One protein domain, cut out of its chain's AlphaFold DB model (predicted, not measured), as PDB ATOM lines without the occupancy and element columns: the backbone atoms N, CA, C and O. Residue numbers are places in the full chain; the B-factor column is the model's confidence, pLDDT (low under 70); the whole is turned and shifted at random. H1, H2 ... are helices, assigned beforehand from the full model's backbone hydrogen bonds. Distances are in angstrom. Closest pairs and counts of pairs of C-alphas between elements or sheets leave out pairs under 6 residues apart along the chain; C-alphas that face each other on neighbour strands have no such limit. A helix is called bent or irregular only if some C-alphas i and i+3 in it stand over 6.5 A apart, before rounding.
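What this domain is: This is residues 18 to 164 of the 208 residues of the protein "Bacteriophage CI repressor helix-turn-helix domain" of Raoultella terrigena (UniProt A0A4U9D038). Two small lobes of short helices sit side by side, H1 to H5 in the first and H7 to H11 in the second, and they meet where H4 packs crosswise on H10 in the middle. H6 packs on both lobes, on H4 of the first and H11 of the second, while H2 with H3 and H8 with H9 lie toward the far ends of the long axis; a long loop, residues 75 to 91, arches round the outside from H5 to H6. The printed part has 147 residues with eleven named helices, H1 to H11 in order along the chain, and no named strand, and its class is all helix. The packing of the helices is mostly crossed, with 4 of 13 touching pairs at a shallow tilt. The whole is compact, with a radius of gyration of the C-alphas of 15.2 A and spans of 44 by 35 by 27 A.

Where its parts are: H1 runs from residue 18, whose C-alpha is at (-34.385, 50.501, -36.934), to residue 24. H2 holds residues 30 to 37 and H3 residues 41 to 49, 13.5 A from first to last C-alpha. H3 is neither bent nor irregular, but only just: C-alphas 41 and 44 are 6.3 A apart. H4, residues 55 to 65, is 15.5 A long and begins at C-alpha 55 (-36.404, 39.997, -32.182). H5 is residues 69 to 74, H6 residues 92 to 100, and H7 residues 104 to 114, 15.6 A long. H8 is residues 119 to 126 and H9 residues 130 to 138. H10, residues 144 to 154, is 15.3 A long. H11, residues 158 to 163, ends at C-alpha 163 (-45.253, 29.764, -37.378).

How they stand to each other: H4 is the hub and touches five helices: H1, H5, H6, H10 and H11. H4 and H10 touch with 13 pairs of C-alphas within 8 A, the closest those of Gly 55 and Asp 145, 4.2 A apart; their tilt of 69.7 degrees is steep, only just short of about perpendicular. H1 touches H4 at a shallow tilt of 20 degrees, the same way, closest at the C-alphas of Ala 24 and Thr 65, 6.4 A. H5 touches H4 at a steep tilt of 48 degrees, closest at the C-alphas of Ile 69 and Cys 62, 6.3 A. H2 touches H3, closest at the C-alphas of Ala 34 and Lys 41, 5.2 A, and H3 is apart from H4. H6 touches H4, closest at the C-alphas of Tyr 95 and Arg 60, 6.5 A, and only just touches H11, with 3 pairs of C-alphas within 8 A. H10 and H11 form a helical hairpin at a steep tilt of 42 degrees, closest at the C-alphas of Ala 151 and Leu 158, 5.7 A. H7 touches H10 at a shallow tilt of 23 degrees, the same way, closest at the C-alphas of Ala 113 and Thr 154, 6.7 A. H7 also touches H11 at 24 degrees, opposite ways, closest at the C-alphas of Arg 109 and Leu 161, 5.8 A. H8 touches H9, closest at the C-alphas of Gly 123 and Ser 130, 6.0 A. H7 and H9 only just touch, and only at their ends, the C-alphas of Lys 104 and Val 137 being closest at 5.0 A. In H1, H2 and H4 to H11 every O i to N i+4 pair is within hydrogen-bond range; in H3 it is 4 of 5.

The domain as a whole: The C-alphas farthest apart, those of Lys 28 and Asn 117, are 44.4 A from each other. The printed part has no cut. The link from H5 to H6, 17 residues, is long; the other nine links are tight. The mean pLDDT of the printed part is 88.2, and residues 77 to 88 are under 70.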
ATOM      1  N   LEU A  18     -33.113  49.786 -37.022       91.56
ATOM      2  CA  LEU A  18     -34.385  50.501 -36.934       91.56
ATOM      3  C   LEU A  18     -34.722  51.218 -38.246       91.56
ATOM      4  O   LEU A  18     -35.866  51.190 -38.693       91.56
ATOM      5  N   GLU A  19     -33.737  51.835 -38.888       91.56
ATOM      6  CA  GLU A  19     -33.893  52.529 -40.163       91.56
ATOM      7  C   GLU A  19     -34.239  51.546 -41.284       91.56
ATOM      8  O   GLU A  19     -35.125  51.826 -42.099       91.56
ATOM      9  N   ARG A  20     -33.596  50.373 -41.309       93.06
ATOM     10  CA  ARG A  20     -33.924  49.291 -42.249       93.06
ATOM     11  C   ARG A  20     -35.321  48.732 -41.993       93.06
ATOM     12  O   ARG A  20     -36.088  48.586 -42.940       93.06
ATOM     13  N   LEU A  21     -35.696  48.530 -40.730       92.00
ATOM     14  CA  LEU A  21     -37.043  48.129 -40.318       92.00
ATOM     15  C   LEU A  21     -38.095  49.137 -40.810       92.00
ATOM     16  O   LEU A  21     -39.082  48.761 -41.437       92.00
ATOM     17  N   MET A  22     -37.870  50.429 -40.575       92.31
ATOM     18  CA  MET A  22     -38.752  51.496 -41.049       92.31
ATOM     19  C   MET A  22     -38.830  51.534 -42.582       92.31
ATOM     20  O   MET A  22     -39.919  51.670 -43.140       92.31
ATOM     21  N   SER A  23     -37.698  51.342 -43.262       92.06
ATOM     22  CA  SER A  23     -37.626  51.298 -44.727       92.06
ATOM     23  C   SER A  23     -38.384  50.103 -45.311       92.06
ATOM     24  O   SER A  23     -39.107  50.277 -46.288       92.06
ATOM     25  N   ALA A  24     -38.291  48.924 -44.690       91.31
ATOM     26  CA  ALA A  24     -39.002  47.713 -45.105       91.31
ATOM     27  C   ALA A  24     -40.526  47.895 -45.067       91.31
ATOM     28  O   ALA A  24     -41.234  47.489 -45.985       91.31
ATOM     29  N   TYR A  25     -41.032  48.568 -44.030       89.50
ATOM     30  CA  TYR A  25     -42.449  48.917 -43.919       89.50
ATOM     31  C   TYR A  25     -42.852  50.159 -44.733       89.50
ATOM     32  O   TYR A  25     -44.034  50.495 -44.783       89.50
ATOM     33  N   GLY A  26     -41.900  50.868 -45.349       89.75
ATOM     34  CA  GLY A  26     -42.160  52.108 -46.086       89.75
ATOM     35  C   GLY A  26     -42.588  53.285 -45.202       89.75
ATOM     36  O   GLY A  26     -43.255  54.205 -45.679       89.75
ATOM     37  N   VAL A  27     -42.225  53.276 -43.915       92.50
ATOM     38  CA  VAL A  27     -42.587  54.321 -42.947       92.50
ATOM     39  C   VAL A  27     -41.426  55.282 -42.699       92.50
ATOM     40  O   VAL A  27     -40.264  54.891 -42.667       92.50
ATOM     41  N   LYS A  28     -41.739  56.568 -42.498       89.31
ATOM     42  CA  LYS A  28     -40.729  57.616 -42.252       89.31
ATOM     43  C   LYS A  28     -40.608  58.015 -40.785       89.31
ATOM     44  O   LYS A  28     -39.597  58.595 -40.404       89.31
ATOM     45  N   MET A  29     -41.619  57.730 -39.961       92.19
ATOM     46  CA  MET A  29     -41.634  58.098 -38.545       92.19
ATOM     47  C   MET A  29     -41.802  56.868 -37.650       92.19
ATOM     48  O   MET A  29     -42.608  55.982 -37.930       92.19
ATOM     49  N   GLN A  30     -41.107  56.853 -36.509       91.62
ATOM     50  CA  GLN A  30     -41.222  55.794 -35.491       91.62
ATOM     51  C   GLN A  30     -42.659  55.619 -34.970       91.62
ATOM     52  O   GLN A  30     -43.072  54.519 -34.608       91.62
ATOM     53  N   LYS A  31     -43.440  56.705 -34.948       91.56
ATOM     54  CA  LYS A  31     -44.856  56.682 -34.573       91.56
ATOM     55  C   LYS A  31     -45.689  55.835 -35.539       91.56
ATOM     56  O   LYS A  31     -46.525  55.066 -35.078       91.56
ATOM     57  N   ASP A  32     -45.438  55.957 -36.842       90.94
ATOM     58  CA  ASP A  32     -46.175  55.219 -37.871       90.94
ATOM     59  C   ASP A  32     -45.845  53.726 -37.797       90.94
ATOM     60  O   ASP A  32     -46.733  52.886 -37.928       90.94
ATOM     61  N   LEU A  33     -44.582  53.395 -37.494       91.44
ATOM     62  CA  LEU A  33     -44.175  52.025 -37.190       91.44
ATOM     63  C   LEU A  33     -44.949  51.477 -35.983       91.44
ATOM     64  O   LEU A  33     -45.476  50.374 -36.054       91.44
ATOM     65  N   ALA A  34     -45.065  52.236 -34.889       91.62
ATOM     66  CA  ALA A  34     -45.817  51.795 -33.714       91.62
ATOM     67  C   ALA A  34     -47.308  51.560 -34.020       91.62
ATOM     68  O   ALA A  34     -47.871  50.556 -33.582       91.62
ATOM     69  N   ASP A  35     -47.920  52.458 -34.799       90.19
ATOM     70  CA  ASP A  35     -49.320  52.354 -35.220       90.19
ATOM     71  C   ASP A  35     -49.537  51.112 -36.117       90.19
ATOM     72  O   ASP A  35     -50.464  50.339 -35.876       90.19
ATOM     73  N   LEU A  36     -48.635  50.843 -37.072       88.69
ATOM     74  CA  LEU A  36     -48.653  49.632 -37.910       88.69
ATOM     75  C   LEU A  36     -48.429  48.361 -37.085       88.69
ATOM     76  O   LEU A  36     -49.049  47.316 -37.315       88.69
ATOM     77  N   LEU A  37     -47.531  48.437 -36.103       87.38
ATOM     78  CA  LEU A  37     -47.243  47.321 -35.221       87.38
ATOM     79  C   LEU A  37     -48.385  47.052 -34.226       87.38
ATOM     80  O   LEU A  37     -48.467  45.940 -33.709       87.38
ATOM     81  N   GLY A  38     -49.281  48.017 -34.006       87.88
ATOM     82  CA  GLY A  38     -50.345  47.930 -33.009       87.88
ATOM     83  C   GLY A  38     -49.817  47.984 -31.572       87.88
ATOM     84  O   GLY A  38     -50.431  47.412 -30.673       87.88
ATOM     85  N   ILE A  39     -48.669  48.633 -31.356       88.19
ATOM     86  CA  ILE A  39     -48.001  48.755 -30.053       88.19
ATOM     87  C   ILE A  39     -48.033  50.200 -29.550       88.19
ATOM     88  O   ILE A  39     -48.377  51.136 -30.272       88.19
ATOM     89  N   ALA A  40     -47.648  50.414 -28.292       87.69
ATOM     90  CA  ALA A  40     -47.614  51.758 -27.740       87.69
ATOM     91  C   ALA A  40     -46.528  52.621 -28.413       87.69
ATOM     92  O   ALA A  40     -45.388  52.202 -28.592       87.69
ATOM     93  N   LYS A  41     -46.858  53.877 -28.731       85.94
ATOM     94  CA  LYS A  41     -45.961  54.822 -29.433       85.94
ATOM     95  C   LYS A  41     -44.621  55.040 -28.735       85.94
ATOM     96  O   LYS A  41     -43.596  55.199 -29.388       85.94
ATOM     97  N   HIS A  42     -44.626  55.022 -27.405       86.69
ATOM     98  CA  HIS A  42     -43.414  55.177 -26.606       86.69
ATOM     99  C   HIS A  42     -42.506  53.934 -26.645       86.69
ATOM    100  O   HIS A  42     -41.338  54.031 -26.279       86.69
ATOM    101  N   SER A  43     -43.002  52.771 -27.089       89.44
ATOM    102  CA  SER A  43     -42.224  51.529 -27.127       89.44
ATOM    103  C   SER A  43     -41.044  51.627 -28.090       89.44
ATOM    104  O   SER A  43     -39.936  51.281 -27.692       89.44
ATOM    105  N   VAL A  44     -41.260  52.166 -29.297       90.12
ATOM    106  CA  VAL A  44     -40.207  52.305 -30.321       90.12
ATOM    107  C   VAL A  44     -39.093  53.233 -29.836       90.12
ATOM    108  O   VAL A  44     -37.919  52.879 -29.900       90.12
ATOM    109  N   SER A  45     -39.453  54.375 -29.246       89.94
ATOM    110  CA  SER A  45     -38.480  55.285 -28.625       89.94
ATOM    111  C   SER A  45     -37.715  54.607 -27.480       89.94
ATOM    112  O   SER A  45     -36.502  54.773 -27.357       89.94
ATOM    113  N   GLY A  46     -38.396  53.779 -26.682       89.62
ATOM    114  CA  GLY A  46     -37.758  52.991 -25.632       89.62
ATOM    115  C   GLY A  46     -36.762  51.949 -26.155       89.62
ATOM    116  O   GLY A  46     -35.777  51.682 -25.471       89.62
ATOM    117  N   TRP A  47     -36.991  51.361 -27.334       92.12
ATOM    118  CA  TRP A  47     -36.033  50.449 -27.976       92.12
ATOM    119  C   TRP A  47     -34.752  51.174 -28.361       92.12
ATOM    120  O   TRP A  47     -33.675  50.684 -28.049       92.12
ATOM    121  N   VAL A  48     -34.874  52.366 -28.953       89.56
ATOM    122  CA  VAL A  48     -33.726  53.214 -29.311       89.56
ATOM    123  C   VAL A  48     -32.929  53.600 -28.074       89.56
ATOM    124  O   VAL A  48     -31.715  53.455 -28.051       89.56
ATOM    125  N   GLN A  49     -33.609  54.039 -27.014       89.50
ATOM    126  CA  GLN A  49     -32.938  54.458 -25.785       89.50
ATOM    127  C   GLN A  49     -32.159  53.318 -25.113       89.50
ATOM    128  O   GLN A  49     -31.133  53.562 -24.485       89.50
ATOM    129  N   ARG A  50     -32.666  52.085 -25.204       88.69
ATOM    130  CA  ARG A  50     -32.030  50.892 -24.625       88.69
ATOM    131  C   ARG A  50     -31.131  50.147 -25.606       88.69
ATOM    132  O   ARG A  50     -30.623  49.095 -25.235       88.69
ATOM    133  N   ASP A  51     -31.011  50.663 -26.826       89.62
ATOM    134  CA  ASP A  51     -30.323  50.029 -27.942       89.62
ATOM    135  C   ASP A  51     -30.698  48.548 -28.125       89.62
ATOM    136  O   ASP A  51     -29.858  47.658 -28.207       89.62
ATOM    137  N   ALA A  52     -32.002  48.264 -28.091       89.56
ATOM    138  CA  ALA A  52     -32.511  46.899 -28.060       89.56
ATOM    139  C   ALA A  52     -33.867  46.787 -28.760       89.56
ATOM    140  O   ALA A  52     -34.904  47.167 -28.196       89.56
ATOM    141  N   ILE A  53     -33.861  46.227 -29.968       91.25
ATOM    142  CA  ILE A  53     -35.065  45.864 -30.713       91.25
ATOM    143  C   ILE A  53     -35.453  44.428 -30.347       91.25
ATOM    144  O   ILE A  53     -34.629  43.525 -30.479       91.25
ATOM    145  N   PRO A  54     -36.701  44.179 -29.915       90.94
ATOM    146  CA  PRO A  54     -37.166  42.820 -29.674       90.94
ATOM    147  C   PRO A  54     -37.171  41.994 -30.970       90.94
ATOM    148  O   PRO A  54     -37.798  42.394 -31.954       90.94
ATOM    149  N   GLY A  55     -36.539  40.820 -30.977       89.75
ATOM    150  CA  GLY A  55     -36.404  39.997 -32.182       89.75
ATOM    151  C   GLY A  55     -37.726  39.568 -32.819       89.75
ATOM    152  O   GLY A  55     -37.794  39.412 -34.034       89.75
ATOM    153  N   ASN A  56     -38.824  39.478 -32.060       90.19
ATOM    154  CA  ASN A  56     -40.151  39.209 -32.632       90.19
ATOM    155  C   ASN A  56     -40.629  40.317 -33.592       90.19
ATOM    156  O   ASN A  56     -41.431  40.042 -34.481       90.19
ATOM    157  N   ILE A  57     -40.124  41.548 -33.453       92.69
ATOM    158  CA  ILE A  57     -40.387  42.646 -34.393       92.69
ATOM    159  C   ILE A  57     -39.656  42.419 -35.717       92.69
ATOM    160  O   ILE A  57     -40.233  42.673 -36.774       92.69
ATOM    161  N   ILE A  58     -38.430  41.891 -35.668       92.75
ATOM    162  CA  ILE A  58     -37.664  41.515 -36.861       92.75
ATOM    163  C   ILE A  58     -38.345  40.349 -37.570       92.75
ATOM    164  O   ILE A  58     -38.663  40.472 -38.749       92.75
ATOM    165  N   VAL A  59     -38.671  39.278 -36.831       91.38
ATOM    166  CA  VAL A  59     -39.428  38.128 -37.356       91.38
ATOM    167  C   VAL A  59     -40.680  38.607 -38.076       91.38
ATOM    168  O   VAL A  59     -40.909  38.266 -39.232       91.38
ATOM    169  N   ARG A  60     -41.468  39.456 -37.416       90.94
ATOM    170  CA  ARG A  60     -42.682  39.995 -38.010       90.94
ATOM    171  C   ARG A  60     -42.406  40.817 -39.267       90.94
ATOM    172  O   ARG A  60     -43.131  40.650 -40.236       90.94
ATOM    173  N   CYS A  61     -41.392  41.682 -39.271       91.25
ATOM    174  CA  CYS A  61     -41.050  42.478 -40.449       91.25
ATOM    175  C   CYS A  61     -40.741  41.612 -41.662       91.25
ATOM    176  O   CYS A  61     -41.283  41.868 -42.739       91.25
ATOM    177  N   CYS A  62     -39.915  40.582 -41.485       89.81
ATOM    178  CA  CYS A  62     -39.593  39.648 -42.555       89.81
ATOM    179  C   CYS A  62     -40.866  39.005 -43.123       89.81
ATOM    180  O   CYS A  62     -41.033  38.947 -44.335       89.81
ATOM    181  N   LEU A  63     -41.801  38.596 -42.259       88.25
ATOM    182  CA  LEU A  63     -43.039  37.935 -42.680       88.25
ATOM    183  C   LEU A  63     -44.102  38.898 -43.258       88.25
ATOM    184  O   LEU A  63     -44.852  38.513 -44.151       88.25
ATOM    185  N   ASP A  64     -44.172  40.146 -42.784       87.81
ATOM    186  CA  ASP A  64     -45.120  41.169 -43.265       87.81
ATOM    187  C   ASP A  64     -44.713  41.714 -44.653       87.81
ATOM    188  O   ASP A  64     -45.568  42.005 -45.504       87.81
ATOM    189  N   THR A  65     -43.403  41.909 -44.856       86.88
ATOM    190  CA  THR A  65     -42.837  42.667 -45.989       86.88
ATOM    191  C   THR A  65     -42.057  41.809 -46.983       86.88
ATOM    192  O   THR A  65     -41.837  42.253 -48.107       86.88
ATOM    193  N   GLY A  66     -41.639  40.601 -46.594       83.62
ATOM    194  CA  GLY A  66     -40.705  39.781 -47.370       83.62
ATOM    195  C   GLY A  66     -39.256  40.279 -47.318       83.62
ATOM    196  O   GLY A  66     -38.431  39.814 -48.098       83.62
ATOM    197  N   ALA A  67     -38.931  41.239 -46.446       87.50
ATOM    198  CA  ALA A  67     -37.565  41.725 -46.290       87.50
ATOM    199  C   ALA A  67     -36.623  40.611 -45.806       87.50
ATOM    200  O   ALA A  67     -36.961  39.844 -44.900       87.50
ATOM    201  N   ASP A  68     -35.424  40.558 -46.388       87.38
ATOM    202  CA  ASP A  68     -34.401  39.589 -46.007       87.38
ATOM    203  C   ASP A  68     -33.896  39.847 -44.578       87.38
ATOM    204  O   ASP A  68     -33.607  40.982 -44.183       87.38
ATOM    205  N   ILE A  69     -33.792  38.767 -43.800       88.56
ATOM    206  CA  ILE A  69     -33.389  38.826 -42.394       88.56
ATOM    207  C   ILE A  69     -31.926  39.258 -42.228       88.56
ATOM    208  O   ILE A  69     -31.626  39.988 -41.282       88.56
ATOM    209  N   ASN A  70     -31.028  38.868 -43.144       87.69
ATOM    210  CA  ASN A  70     -29.628  39.289 -43.094       87.69
ATOM    211  C   ASN A  70     -29.547  40.784 -43.371       87.69
ATOM    212  O   ASN A  70     -28.988  41.523 -42.571       87.69
ATOM    213  N   TRP A  71     -30.217  41.261 -44.421       89.56
ATOM    214  CA  TRP A  71     -30.255  42.689 -44.705       89.56
ATOM    215  C   TRP A  71     -30.802  43.488 -43.522       89.56
ATOM    216  O   TRP A  71     -30.200  44.488 -43.141       89.56
ATOM    217  N   LEU A  72     -31.893  43.047 -42.890       89.06
ATOM    218  CA  LEU A  72     -32.445  43.739 -41.724       89.06
ATOM    219  C   LEU A  72     -31.448  43.805 -40.558       89.06
ATOM    220  O   LEU A  72     -31.219  44.889 -40.015       89.06
ATOM    221  N   VAL A  73     -30.846  42.674 -40.184       88.25
ATOM    222  CA  VAL A  73     -30.018  42.568 -38.974       88.25
ATOM    223  C   VAL A  73     -28.586  43.049 -39.211       88.25
ATOM    224  O   VAL A  73     -28.100  43.879 -38.451       88.25
ATOM    225  N   THR A  74     -27.921  42.591 -40.270       84.31
ATOM    226  CA  THR A  74     -26.502  42.876 -40.547       84.31
ATOM    227  C   THR A  74     -26.298  44.035 -41.521       84.31
ATOM    228  O   THR A  74     -25.232  44.643 -41.544       84.31
ATOM    229  N   GLY A  75     -27.312  44.376 -42.321       82.75
ATOM    230  CA  GLY A  75     -27.183  45.348 -43.411       82.75
ATOM    231  C   GLY A  75     -26.612  44.758 -44.701       82.75
ATOM    232  O   GLY A  75     -26.560  45.457 -45.714       82.75
ATOM    233  N   GLU A  76     -26.222  43.484 -44.697       79.81
ATOM    234  CA  GLU A  76     -25.731  42.794 -45.883       79.81
ATOM    235  C   GLU A  76     -26.914  42.340 -46.739       79.81
ATOM    236  O   GLU A  76     -27.757  41.557 -46.307       79.81
ATOM    237  N   LEU A  77     -26.990  42.833 -47.975       67.06
ATOM    238  CA  LEU A  77     -27.947  42.315 -48.946       67.06
ATOM    239  C   LEU A  77     -27.514  40.902 -49.337       67.06
ATOM    240  O   LEU A  77     -26.561  40.726 -50.099       67.06
ATOM    241  N   ALA A  78     -28.227  39.886 -48.854       56.31
ATOM    242  CA  ALA A  78     -28.152  38.578 -49.479       56.31
ATOM    243  C   ALA A  78     -28.615  38.723 -50.941       56.31
ATOM    244  O   ALA A  78     -29.640  39.346 -51.216       56.31
ATOM    245  N   ASN A  79     -27.876  38.149 -51.896       49.06
ATOM    246  CA  ASN A  79     -28.224  38.126 -53.330       49.06
ATOM    247  C   ASN A  79     -29.473  37.258 -53.639       49.06
ATOM    248  O   ASN A  79     -29.535  36.586 -54.667       49.06
ATOM    249  N   ALA A  80     -30.453  37.202 -52.741       48.34
ATOM    250  CA  ALA A  80     -31.578  36.291 -52.825       48.34
ATOM    251  C   ALA A  80     -32.799  36.983 -53.448       48.34
ATOM    252  O   ALA A  80     -33.508  37.744 -52.798       48.34
ATOM    253  N   ASN A  81     -33.074  36.650 -54.712       46.84
ATOM    254  CA  ASN A  81     -34.443  36.617 -55.224       46.84
ATOM    255  C   ASN A  81     -35.194  35.537 -54.433       46.84
ATOM    256  O   ASN A  81     -35.112  34.357 -54.772       46.84
ATOM    257  N   LEU A  82     -35.881  35.925 -53.364       51.25
ATOM    258  CA  LEU A  82     -36.876  35.085 -52.712       51.25
ATOM    259  C   LEU A  82     -38.248  35.634 -53.093       51.25
ATOM    260  O   LEU A  82     -38.656  36.699 -52.631       51.25
ATOM    261  N   GLU A  83     -38.951  34.910 -53.964       47.03
ATOM    262  CA  GLU A  83     -40.400  35.053 -54.092       47.03
ATOM    263  C   GLU A  83     -41.016  34.542 -52.788       47.03
ATOM    264  O   GLU A  83     -41.299  33.359 -52.622       47.03
ATOM    265  N   TYR A  84     -41.138  35.439 -51.811       49.47
ATOM    266  CA  TYR A  84     -41.876  35.171 -50.588       49.47
ATOM    267  C   TYR A  84     -43.361  35.061 -50.956       49.47
ATOM    268  O   TYR A  84     -43.972  36.058 -51.354       49.47
ATOM    269  N   ASP A  85     -43.936  33.858 -50.856       51.44
ATOM    270  CA  ASP A  85     -45.388  33.686 -50.921       51.44
ATOM    271  C   ASP A  85     -45.969  34.442 -49.728       51.44
ATOM    272  O   ASP A  85     -45.810  34.048 -48.573       51.44
ATOM    273  N   SER A  86     -46.529  35.618 -50.004       54.34
ATOM    274  CA  SER A  86     -46.943  36.551 -48.971       54.34
ATOM    275  C   SER A  86     -47.863  35.843 -47.986       54.34
ATOM    276  O   SER A  86     -48.958  35.401 -48.357       54.34
ATOM    277  N   SER A  87     -47.452  35.770 -46.721       55.88
ATOM    278  CA  SER A  87     -48.351  35.357 -45.656       55.88
ATOM    279  C   SER A  87     -49.646  36.186 -45.765       55.88
ATOM    280  O   SER A  87     -49.637  37.417 -45.845       55.88
ATOM    281  N   LYS A  88     -50.805  35.512 -45.863       66.75
ATOM    282  CA  LYS A  88     -52.118  36.185 -46.015       66.75
ATOM    283  C   LYS A  88     -52.435  37.121 -44.845       66.75
ATOM    284  O   LYS A  88     -53.331  37.958 -44.943       66.75
ATOM    285  N   LEU A  89     -51.746  36.930 -43.724       74.12
ATOM    286  CA  LEU A  89     -51.915  37.666 -42.487       74.12
ATOM    287  C   LEU A  89     -50.851  38.750 -42.416       74.12
ATOM    288  O   LEU A  89     -49.675  38.480 -42.608       74.12
ATOM    289  N   LYS A  90     -51.279  39.973 -42.114       78.50
ATOM    290  CA  LYS A  90     -50.381  41.103 -41.893       78.50
ATOM    291  C   LYS A  90     -50.721  41.804 -40.596       78.50
ATOM    292  O   LYS A  90     -51.847  41.696 -40.089       78.50
ATOM    293  N   GLY A  91     -49.790  42.589 -40.078       81.88
ATOM    294  CA  GLY A  91     -50.133  43.519 -39.014       81.88
ATOM    295  C   GLY A  91     -50.270  42.839 -37.644       81.88
ATOM    296  O   GLY A  91     -49.551  41.901 -37.298       81.88
ATOM    297  N   LYS A  92     -51.254  43.293 -36.858       84.81
ATOM    298  CA  LYS A  92     -51.580  42.714 -35.544       84.81
ATOM    299  C   LYS A  92     -51.936  41.222 -35.613       84.81
ATOM    300  O   LYS A  92     -51.553  40.481 -34.720       84.81
ATOM    301  N   ALA A  93     -52.639  40.776 -36.654       86.75
ATOM    302  CA  ALA A  93     -53.050  39.374 -36.769       86.75
ATOM    303  C   ALA A  93     -51.842  38.432 -36.887       86.75
ATOM    304  O   ALA A  93     -51.801  37.395 -36.232       86.75
ATOM    305  N   LEU A  94     -50.836  38.834 -37.669       85.25
ATOM    306  CA  LEU A  94     -49.581  38.098 -37.784       85.25
ATOM    307  C   LEU A  94     -48.780  38.143 -36.478       85.25
ATOM    308  O   LEU A  94     -48.227  37.133 -36.056       85.25
ATOM    309  N   TYR A  95     -48.750  39.296 -35.800       87.62
ATOM    310  CA  TYR A  95     -48.138  39.399 -34.474       87.62
ATOM    311  C   TYR A  95     -48.768  38.413 -33.483       87.62
ATOM    312  O   TYR A  95     -48.052  37.662 -32.827       87.62
ATOM    313  N   ASP A  96     -50.099  38.388 -33.401       90.31
ATOM    314  CA  ASP A  96     -50.831  37.487 -32.510       90.31
ATOM    315  C   ASP A  96     -50.557  36.013 -32.868       90.31
ATOM    316  O   ASP A  96     -50.387  35.186 -31.973       90.31
ATOM    317  N   GLU A  97     -50.436  35.686 -34.158       92.38
ATOM    318  CA  GLU A  97     -50.056  34.348 -34.619       92.38
ATOM    319  C   GLU A  97     -48.636  33.946 -34.189       92.38
ATOM    320  O   GLU A  97     -48.447  32.850 -33.656       92.38
ATOM    321  N   ILE A  98     -47.641  34.818 -34.389       92.19
ATOM    322  CA  ILE A  98     -46.252  34.569 -33.969       92.19
ATOM    323  C   ILE A  98     -46.204  34.360 -32.454       92.19
ATOM    324  O   ILE A  98     -45.625  33.390 -31.966       92.19
ATOM    325  N   MET A  99     -46.858  35.243 -31.696       92.44
ATOM    326  CA  MET A  99     -46.879  35.160 -30.237       92.44
ATOM    327  C   MET A  99     -47.639  33.925 -29.733       92.44
ATOM    328  O   MET A  99     -47.270  33.372 -28.700       92.44
ATOM    329  N   GLY A 100     -48.647  33.447 -30.470       92.94
ATOM    330  CA  GLY A 100     -49.356  32.198 -30.178       92.94
ATOM    331  C   GLY A 100     -48.528  30.929 -30.419       92.94
ATOM    332  O   GLY A 100     -48.874  29.864 -29.915       92.94
ATOM    333  N   ASN A 101     -47.414  31.035 -31.145       94.75
ATOM    334  CA  ASN A 101     -46.485  29.941 -31.433       94.75
ATOM    335  C   ASN A 101     -45.300  29.882 -30.450       94.75
ATOM    336  O   ASN A 101     -44.250  29.323 -30.765       94.75
ATOM    337  N   GLY A 102     -45.438  30.467 -29.259       93.44
ATOM    338  CA  GLY A 102     -44.414  30.441 -28.220       93.44
ATOM    339  C   GLY A 102     -44.239  29.087 -27.515       93.44
ATOM    340  O   GLY A 102     -44.801  28.046 -27.880       93.44
ATOM    341  N   GLY A 103     -43.404  29.099 -26.478       94.81
ATOM    342  CA  GLY A 103     -43.212  27.985 -25.561       94.81
ATOM    343  C   GLY A 103     -42.648  26.730 -26.217       94.81
ATOM    344  O   GLY A 103     -41.594  26.749 -26.853       94.81
ATOM    345  N   LYS A 104     -43.335  25.598 -26.017       95.75
ATOM    346  CA  LYS A 104     -42.854  24.280 -26.462       95.75
ATOM    347  C   LYS A 104     -42.755  24.167 -27.986       95.75
ATOM    348  O   LYS A 104     -41.895  23.439 -28.477       95.75
ATOM    349  N   THR A 105     -43.637  24.846 -28.719       95.88
ATOM    350  CA  THR A 105     -43.762  24.677 -30.175       95.88
ATOM    351  C   THR A 105     -42.559  25.266 -30.912       95.88
ATOM    352  O   THR A 105     -41.849  24.527 -31.595       95.88
ATOM    353  N   VAL A 106     -42.255  26.549 -30.695       96.50
ATOM    354  CA  VAL A 106     -41.047  27.198 -31.229       96.50
ATOM    355  C   VAL A 106     -39.767  26.554 -30.707       96.50
ATOM    356  O   VAL A 106     -38.848  26.323 -31.487       96.50
ATOM    357  N   LEU A 107     -39.718  26.169 -29.425       96.81
ATOM    358  CA  LEU A 107     -38.545  25.497 -28.869       96.81
ATOM    359  C   LEU A 107     -38.242  24.193 -29.609       96.81
ATOM    360  O   LEU A 107     -37.083  23.924 -29.913       96.81
ATOM    361  N   ARG A 108     -39.266  23.390 -29.926       97.38
ATOM    362  CA  ARG A 108     -39.047  22.145 -30.664       97.38
ATOM    363  C   ARG A 108     -38.461  22.414 -32.050       97.38
ATOM    364  O   ARG A 108     -37.501  21.749 -32.418       97.38
ATOM    365  N   ARG A 109     -38.980  23.416 -32.762       97.44
ATOM    366  CA  ARG A 109     -38.487  23.795 -34.093       97.44
ATOM    367  C   ARG A 109     -37.045  24.302 -34.070       97.44
ATOM    368  O   ARG A 109     -36.278  23.937 -34.952       97.44
ATOM    369  N   ILE A 110     -36.657  25.068 -33.048       97.38
ATOM    370  CA  ILE A 110     -35.260  25.495 -32.857       97.38
ATOM    371  C   ILE A 110     -34.349  24.274 -32.664       97.38
ATOM    372  O   ILE A 110     -33.307  24.178 -33.305       97.38
ATOM    373  N   LEU A 111     -34.745  23.313 -31.823       96.94
ATOM    374  CA  LEU A 111     -33.964  22.085 -31.633       96.94
ATOM    375  C   LEU A 111     -33.848  21.281 -32.935       96.94
ATOM    376  O   LEU A 111     -32.757  20.828 -33.264       96.94
ATOM    377  N   ASP A 112     -34.939  21.153 -33.693       96.75
ATOM    378  CA  ASP A 112     -34.944  20.466 -34.990       96.75
ATOM    379  C   ASP A 112     -34.032  21.164 -36.018       96.75
ATOM    380  O   ASP A 112     -33.312  20.489 -36.752       96.75
ATOM    381  N   ALA A 113     -34.001  22.502 -36.040       96.38
ATOM    382  CA  ALA A 113     -33.112  23.291 -36.899       96.38
ATOM    383  C   ALA A 113     -31.629  23.009 -36.644       96.38
ATOM    384  O   ALA A 113     -30.867  22.822 -37.597       96.38
ATOM    385  N   TYR A 114     -31.258  22.905 -35.370       95.25
ATOM    386  CA  TYR A 114     -29.903  22.572 -34.938       95.25
ATOM    387  C   TYR A 114     -29.586  21.069 -34.947       95.25
ATOM    388  O   TYR A 114     -28.421  20.692 -34.840       95.25
ATOM    389  N   GLY A 115     -30.590  20.197 -35.074       95.50
ATOM    390  CA  GLY A 115     -30.418  18.747 -34.933       95.50
ATOM    391  C   GLY A 115     -30.183  18.288 -33.487       95.50
ATOM    392  O   GLY A 115     -29.614  17.221 -33.265       95.50
ATOM    393  N   PHE A 116     -30.611  19.080 -32.501       96.38
ATOM    394  CA  PHE A 116     -30.473  18.769 -31.080       96.38
ATOM    395  C   PHE A 116     -31.591  17.860 -30.573       96.38
ATOM    396  O   PHE A 116     -32.766  17.993 -30.925       96.38
ATOM    397  N   ASN A 117     -31.234  16.964 -29.654       92.50
ATOM    398  CA  ASN A 117     -32.186  16.079 -28.990       92.50
ATOM    399  C   ASN A 117     -32.639  16.647 -27.641       92.50
ATOM    400  O   ASN A 117     -33.745  16.353 -27.180       92.50
ATOM    401  N   MET A 118     -31.800  17.466 -27.002       93.06
ATOM    402  CA  MET A 118     -32.003  17.959 -25.645       93.06
ATOM    403  C   MET A 118     -31.947  19.487 -25.578       93.06
ATOM    404  O   MET A 118     -31.097  20.135 -26.178       93.06
ATOM    405  N   GLN A 119     -32.798  20.078 -24.732       93.12
ATOM    406  CA  GLN A 119     -32.789  21.527 -24.464       93.12
ATOM    407  C   GLN A 119     -31.463  22.019 -23.874       93.12
ATOM    408  O   GLN A 119     -31.123  23.189 -24.012       93.12
ATOM    409  N   LYS A 120     -30.722  21.126 -23.206       92.81
ATOM    410  CA  LYS A 120     -29.406  21.435 -22.657       92.81
ATOM    411  C   LYS A 120     -28.421  21.830 -23.760       92.81
ATOM    412  O   LYS A 120     -27.705  22.795 -23.570       92.81
ATOM    413  N   GLU A 121     -28.444  21.151 -24.906       95.69
ATOM    414  CA  GLU A 121     -27.544  21.439 -26.033       95.69
ATOM    415  C   GLU A 121     -27.757  22.866 -26.558       95.69
ATOM    416  O   GLU A 121     -26.800  23.603 -26.771       95.69
ATOM    417  N   LEU A 122     -29.020  23.297 -26.656       94.94
ATOM    418  CA  LEU A 122     -29.364  24.678 -26.999       94.94
ATOM    419  C   LEU A 122     -28.894  25.678 -25.932       94.94
ATOM    420  O   LEU A 122     -28.404  26.756 -26.264       94.94
ATOM    421  N   GLY A 123     -29.060  25.333 -24.654       93.50
ATOM    422  CA  GLY A 123     -28.592  26.159 -23.544       93.50
ATOM    423  C   GLY A 123     -27.075  26.326 -23.537       93.50
ATOM    424  O   GLY A 123     -26.591  27.443 -23.382       93.50
ATOM    425  N   ASP A 124     -26.340  25.241 -23.773       93.88
ATOM    426  CA  ASP A 124     -24.879  25.231 -23.845       93.88
ATOM    427  C   ASP A 124     -24.382  26.036 -25.063       93.88
ATOM    428  O   ASP A 124     -23.438  26.812 -24.928       93.88
ATOM    429  N   LEU A 125     -25.053  25.926 -26.221       93.12
ATOM    430  CA  LEU A 125     -24.729  26.697 -27.430       93.12
ATOM    431  C   LEU A 125     -24.900  28.210 -27.221       93.12
ATOM    432  O   LEU A 125     -24.032  28.991 -27.601       93.12
ATOM    433  N   LEU A 126     -26.025  28.629 -26.634       90.31
ATOM    434  CA  LEU A 126     -26.387  30.048 -26.510       90.31
ATOM    435  C   LEU A 126     -25.946  30.682 -25.182       90.31
ATOM    436  O   LEU A 126     -26.180  31.871 -24.956       90.31
ATOM    437  N   GLY A 127     -25.360  29.901 -24.271       91.19
ATOM    438  CA  GLY A 127     -25.061  30.341 -22.907       91.19
ATOM    439  C   GLY A 127     -26.317  30.645 -22.077       91.19
ATOM    440  O   GLY A 127     -26.282  31.485 -21.179       91.19
ATOM    441  N   ILE A 128     -27.445  29.993 -22.375       90.56
ATOM    442  CA  ILE A 128     -28.738  30.214 -21.715       90.56
ATOM    443  C   ILE A 128     -29.010  29.086 -20.718       90.56
ATOM    444  O   ILE A 128     -28.976  27.905 -21.055       90.56
ATOM    445  N   SER A 129     -29.362  29.440 -19.479       91.25
ATOM    446  CA  SER A 129     -29.688  28.436 -18.464       91.25
ATOM    447  C   SER A 129     -30.909  27.587 -18.856       91.25
ATOM    448  O   SER A 129     -31.902  28.088 -19.395       91.25
ATOM    449  N   SER A 130     -30.909  26.305 -18.481       89.12
ATOM    450  CA  SER A 130     -32.085  25.439 -18.669       89.12
ATOM    451  C   SER A 130     -33.332  25.964 -17.937       89.12
ATOM    452  O   SER A 130     -34.456  25.686 -18.358       89.12
ATOM    453  N   GLY A 131     -33.161  26.751 -16.864       91.62
ATOM    454  CA  GLY A 131     -34.257  27.418 -16.154       91.62
ATOM    455  C   GLY A 131     -34.933  28.512 -16.989       91.62
ATOM    456  O   GLY A 131     -36.162  28.630 -16.979       91.62
ATOM    457  N   THR A 132     -34.154  29.257 -17.775       91.62
ATOM    458  CA  THR A 132     -34.662  30.254 -18.728       91.62
ATOM    459  C   THR A 132     -35.482  29.577 -19.825       91.62
ATOM    460  O   THR A 132     -36.641  29.936 -20.027       91.62
ATOM    461  N   ILE A 133     -34.943  28.521 -20.447       93.19
ATOM    462  CA  ILE A 133     -35.649  27.743 -21.483       93.19
ATOM    463  C   ILE A 133     -36.936  27.119 -20.915       93.19
ATOM    464  O   ILE A 133     -38.002  27.191 -21.526       93.19
ATOM    465  N   SER A 134     -36.880  26.585 -19.689       92.56
ATOM    466  CA  SER A 134     -38.060  26.056 -18.986       92.56
ATOM    467  C   SER A 134     -39.128  27.125 -18.748       92.56
ATOM    468  O   SER A 134     -40.324  26.839 -18.810       92.56
ATOM    469  N   THR A 135     -38.715  28.365 -18.474       93.50
ATOM    470  CA  THR A 135     -39.636  29.494 -18.302       93.50
ATOM    471  C   THR A 135     -40.325  29.844 -19.610       93.50
ATOM    472  O   THR A 135     -41.519  30.144 -19.583       93.50
ATOM    473  N   TRP A 136     -39.627  29.740 -20.748       95.00
ATOM    474  CA  TRP A 136     -40.260  29.962 -22.045       95.00
ATOM    475  C   TRP A 136     -41.406  28.989 -22.279       95.00
ATOM    476  O   TRP A 136     -42.510  29.412 -22.608       95.00
ATOM    477  N   VAL A 137     -41.165  27.702 -22.019       95.19
ATOM    478  CA  VAL A 137     -42.173  26.646 -22.162       95.19
ATOM    479  C   VAL A 137     -43.366  26.874 -21.239       95.19
ATOM    480  O   VAL A 137     -44.501  26.745 -21.672       95.19
ATOM    481  N   ARG A 138     -43.131  27.216 -19.968       95.44
ATOM    482  CA  ARG A 138     -44.210  27.389 -18.979       95.44
ATOM    483  C   ARG A 138     -45.086  28.614 -19.221       95.44
ATOM    484  O   ARG A 138     -46.206  28.644 -18.724       95.44
ATOM    485  N   ARG A 139     -44.549  29.645 -19.875       94.75
ATOM    486  CA  ARG A 139     -45.233  30.929 -20.095       94.75
ATOM    487  C   ARG A 139     -45.661  31.140 -21.543       94.75
ATOM    488  O   ARG A 139     -46.003  32.266 -21.886       94.75
ATOM    489  N   ASP A 140     -45.552  30.109 -22.378       95.00
ATOM    490  CA  ASP A 140     -45.760  30.200 -23.825       95.00
ATOM    491  C   ASP A 140     -45.015  31.392 -24.451       95.00
ATOM    492  O   ASP A 140     -45.499  32.078 -25.346       95.00
ATOM    493  N   PHE A 141     -43.806  31.669 -23.952       94.31
ATOM    494  CA  PHE A 141     -43.011  32.807 -24.398       94.31
ATOM    495  C   PHE A 141     -42.391  32.514 -25.762       94.31
ATOM    496  O   PHE A 141     -41.837  31.434 -25.973       94.31
ATOM    497  N   PHE A 142     -42.433  33.492 -26.661       95.69
ATOM    498  CA  PHE A 142     -41.790  33.416 -27.967       95.69
ATOM    499  C   PHE A 142     -40.400  34.086 -27.922       95.69
ATOM    500  O   PHE A 142     -40.328  35.316 -27.831       95.69
ATOM    501  N   PRO A 143     -39.287  33.324 -27.971       94.38
ATOM    502  CA  PRO A 143     -37.937  33.869 -27.871       94.38
ATOM    503  C   PRO A 143     -37.467  34.400 -29.232       94.38
ATOM    504  O   PRO A 143     -36.659  33.774 -29.914       94.38
ATOM    505  N   GLY A 144     -38.000  35.554 -29.639       94.06
ATOM    506  CA  GLY A 144     -37.780  36.117 -30.976       94.06
ATOM    507  C   GLY A 144     -36.310  36.294 -31.360       94.06
ATOM    508  O   GLY A 144     -35.946  35.948 -32.476       94.06
ATOM    509  N   ASP A 145     -35.457  36.753 -30.441       92.75
ATOM    510  CA  ASP A 145     -34.019  36.918 -30.711       92.75
ATOM    511  C   ASP A 145     -33.348  35.572 -31.027       92.75
ATOM    512  O   ASP A 145     -32.595  35.456 -31.986       92.75
ATOM    513  N   VAL A 146     -33.702  34.515 -30.289       94.56
ATOM    514  CA  VAL A 146     -33.184  33.157 -30.522       94.56
ATOM    515  C   VAL A 146     -33.682  32.591 -31.849       94.56
ATOM    516  O   VAL A 146     -32.942  31.891 -32.532       94.56
ATOM    517  N   VAL A 147     -34.924  32.900 -32.233       96.19
ATOM    518  CA  VAL A 147     -35.478  32.509 -33.536       96.19
ATOM    519  C   VAL A 147     -34.721  33.183 -34.679       96.19
ATOM    520  O   VAL A 147     -34.350  32.502 -35.632       96.19
ATOM    521  N   VAL A 148     -34.458  34.489 -34.569       93.75
ATOM    522  CA  VAL A 148     -33.656  35.244 -35.546       93.75
ATOM    523  C   VAL A 148     -32.253  34.649 -35.650       93.75
ATOM    524  O   VAL A 148     -31.821  34.314 -36.749       93.75
ATOM    525  N   THR A 149     -31.575  34.439 -34.519       93.00
ATOM    526  CA  THR A 149     -30.238  33.829 -34.490       93.00
ATOM    527  C   THR A 149     -30.240  32.446 -35.129       93.00
ATOM    528  O   THR A 149     -29.404  32.170 -35.979       93.00
ATOM    529  N   CYS A 150     -31.207  31.592 -34.786       94.50
ATOM    530  CA  CYS A 150     -31.316  30.247 -35.347       94.50
ATOM    531  C   CYS A 150     -31.490  30.267 -36.873       94.50
ATOM    532  O   CYS A 150     -30.853  29.476 -37.570       94.50
ATOM    533  N   ALA A 151     -32.310  31.181 -37.400       92.81
ATOM    534  CA  ALA A 151     -32.492  31.339 -38.839       92.81
ATOM    535  C   ALA A 151     -31.190  31.763 -39.536       92.81
ATOM    536  O   ALA A 151     -30.826  31.177 -40.554       92.81
ATOM    537  N   LEU A 152     -30.470  32.733 -38.964       89.44
ATOM    538  CA  LEU A 152     -29.194  33.220 -39.500       89.44
ATOM    539  C   LEU A 152     -28.093  32.147 -39.453       89.44
ATOM    540  O   LEU A 152     -27.351  31.981 -40.414       89.44
ATOM    541  N   ASP A 153     -28.016  31.398 -38.356       91.44
ATOM    542  CA  ASP A 153     -26.964  30.410 -38.097       91.44
ATOM    543  C   ASP A 153     -27.154  29.121 -38.919       91.44
ATOM    544  O   ASP A 153     -26.205  28.540 -39.442       91.44
ATOM    545  N   THR A 154     -28.405  28.675 -39.089       90.81
ATOM    546  CA  THR A 154     -28.718  27.392 -39.749       90.81
ATOM    547  C   THR A 154     -29.217  27.524 -41.189       90.81
ATOM    548  O   THR A 154     -29.320  26.513 -41.895       90.81
ATOM    549  N   GLY A 155     -29.583  28.736 -41.623       88.25
ATOM    550  CA  GLY A 155     -30.220  28.994 -42.918       88.25
ATOM    551  C   GLY A 155     -31.624  28.387 -43.066       88.25
ATOM    552  O   GLY A 155     -32.105  28.219 -44.184       88.25
ATOM    553  N   VAL A 156     -32.261  27.994 -41.960       91.50
ATOM    554  CA  VAL A 156     -33.639  27.474 -41.926       91.50
ATOM    555  C   VAL A 156     -34.640  28.618 -42.113       91.50
ATOM    556  O   VAL A 156     -34.418  29.737 -41.652       91.50
ATOM    557  N   SER A 157     -35.768  28.323 -42.761       91.56
ATOM    558  CA  SER A 157     -36.851  29.275 -43.010       91.56
ATOM    559  C   SER A 157     -37.347  29.923 -41.719       91.56
ATOM    560  O   SER A 157     -37.794  29.257 -40.776       91.56
ATOM    561  N   LEU A 158     -37.326  31.256 -41.711       92.44
ATOM    562  CA  LEU A 158     -37.823  32.059 -40.601       92.44
ATOM    563  C   LEU A 158     -39.334  31.887 -40.402       92.44
ATOM    564  O   LEU A 158     -39.802  31.855 -39.264       92.44
ATOM    565  N   GLU A 159     -40.096  31.735 -41.490       91.94
ATOM    566  CA  GLU A 159     -41.537  31.474 -41.430       91.94
ATOM    567  C   GLU A 159     -41.820  30.149 -40.730       91.94
ATOM    568  O   GLU A 159     -42.654  30.098 -39.819       91.94
ATOM    569  N   TRP A 160     -41.087  29.099 -41.100       94.56
ATOM    570  CA  TRP A 160     -41.242  27.791 -40.482       94.56
ATOM    571  C   TRP A 160     -40.869  27.823 -39.002       94.56
ATOM    572  O   TRP A 160     -41.622  27.315 -38.172       94.56
ATOM    573  N   LEU A 161     -39.775  28.490 -38.625       95.69
ATOM    574  CA  LEU A 161     -39.406  28.651 -37.216       95.69
ATOM    575  C   LEU A 161     -40.486  29.398 -36.416       95.69
ATOM    576  O   LEU A 161     -40.877  28.954 -35.328       95.69
ATOM    577  N   ALA A 162     -40.997  30.503 -36.961       94.50
ATOM    578  CA  ALA A 162     -41.934  31.381 -36.270       94.50
ATOM    579  C   ALA A 162     -43.355  30.807 -36.181       94.50
ATOM    580  O   ALA A 162     -43.996  30.928 -35.140       94.50
ATOM    581  N   THR A 163     -43.837  30.159 -37.240       93.19
ATOM    582  CA  THR A 163     -45.253  29.764 -37.378       93.19
ATOM    583  C   THR A 163     -45.464  28.256 -37.504       93.19
ATOM    584  O   THR A 163     -46.580  27.770 -37.342       93.19
ATOM    585  N   GLY A 164     -44.409  27.494 -37.806       91.50
ATOM    586  CA  GLY A 164     -44.498  26.075 -38.157       91.50
ATOM    587  C   GLY A 164     -45.065  25.796 -39.553       91.50
ATOM    588  O   GLY A 164     -45.251  24.629 -39.891       91.50
TER     589      GLY A 164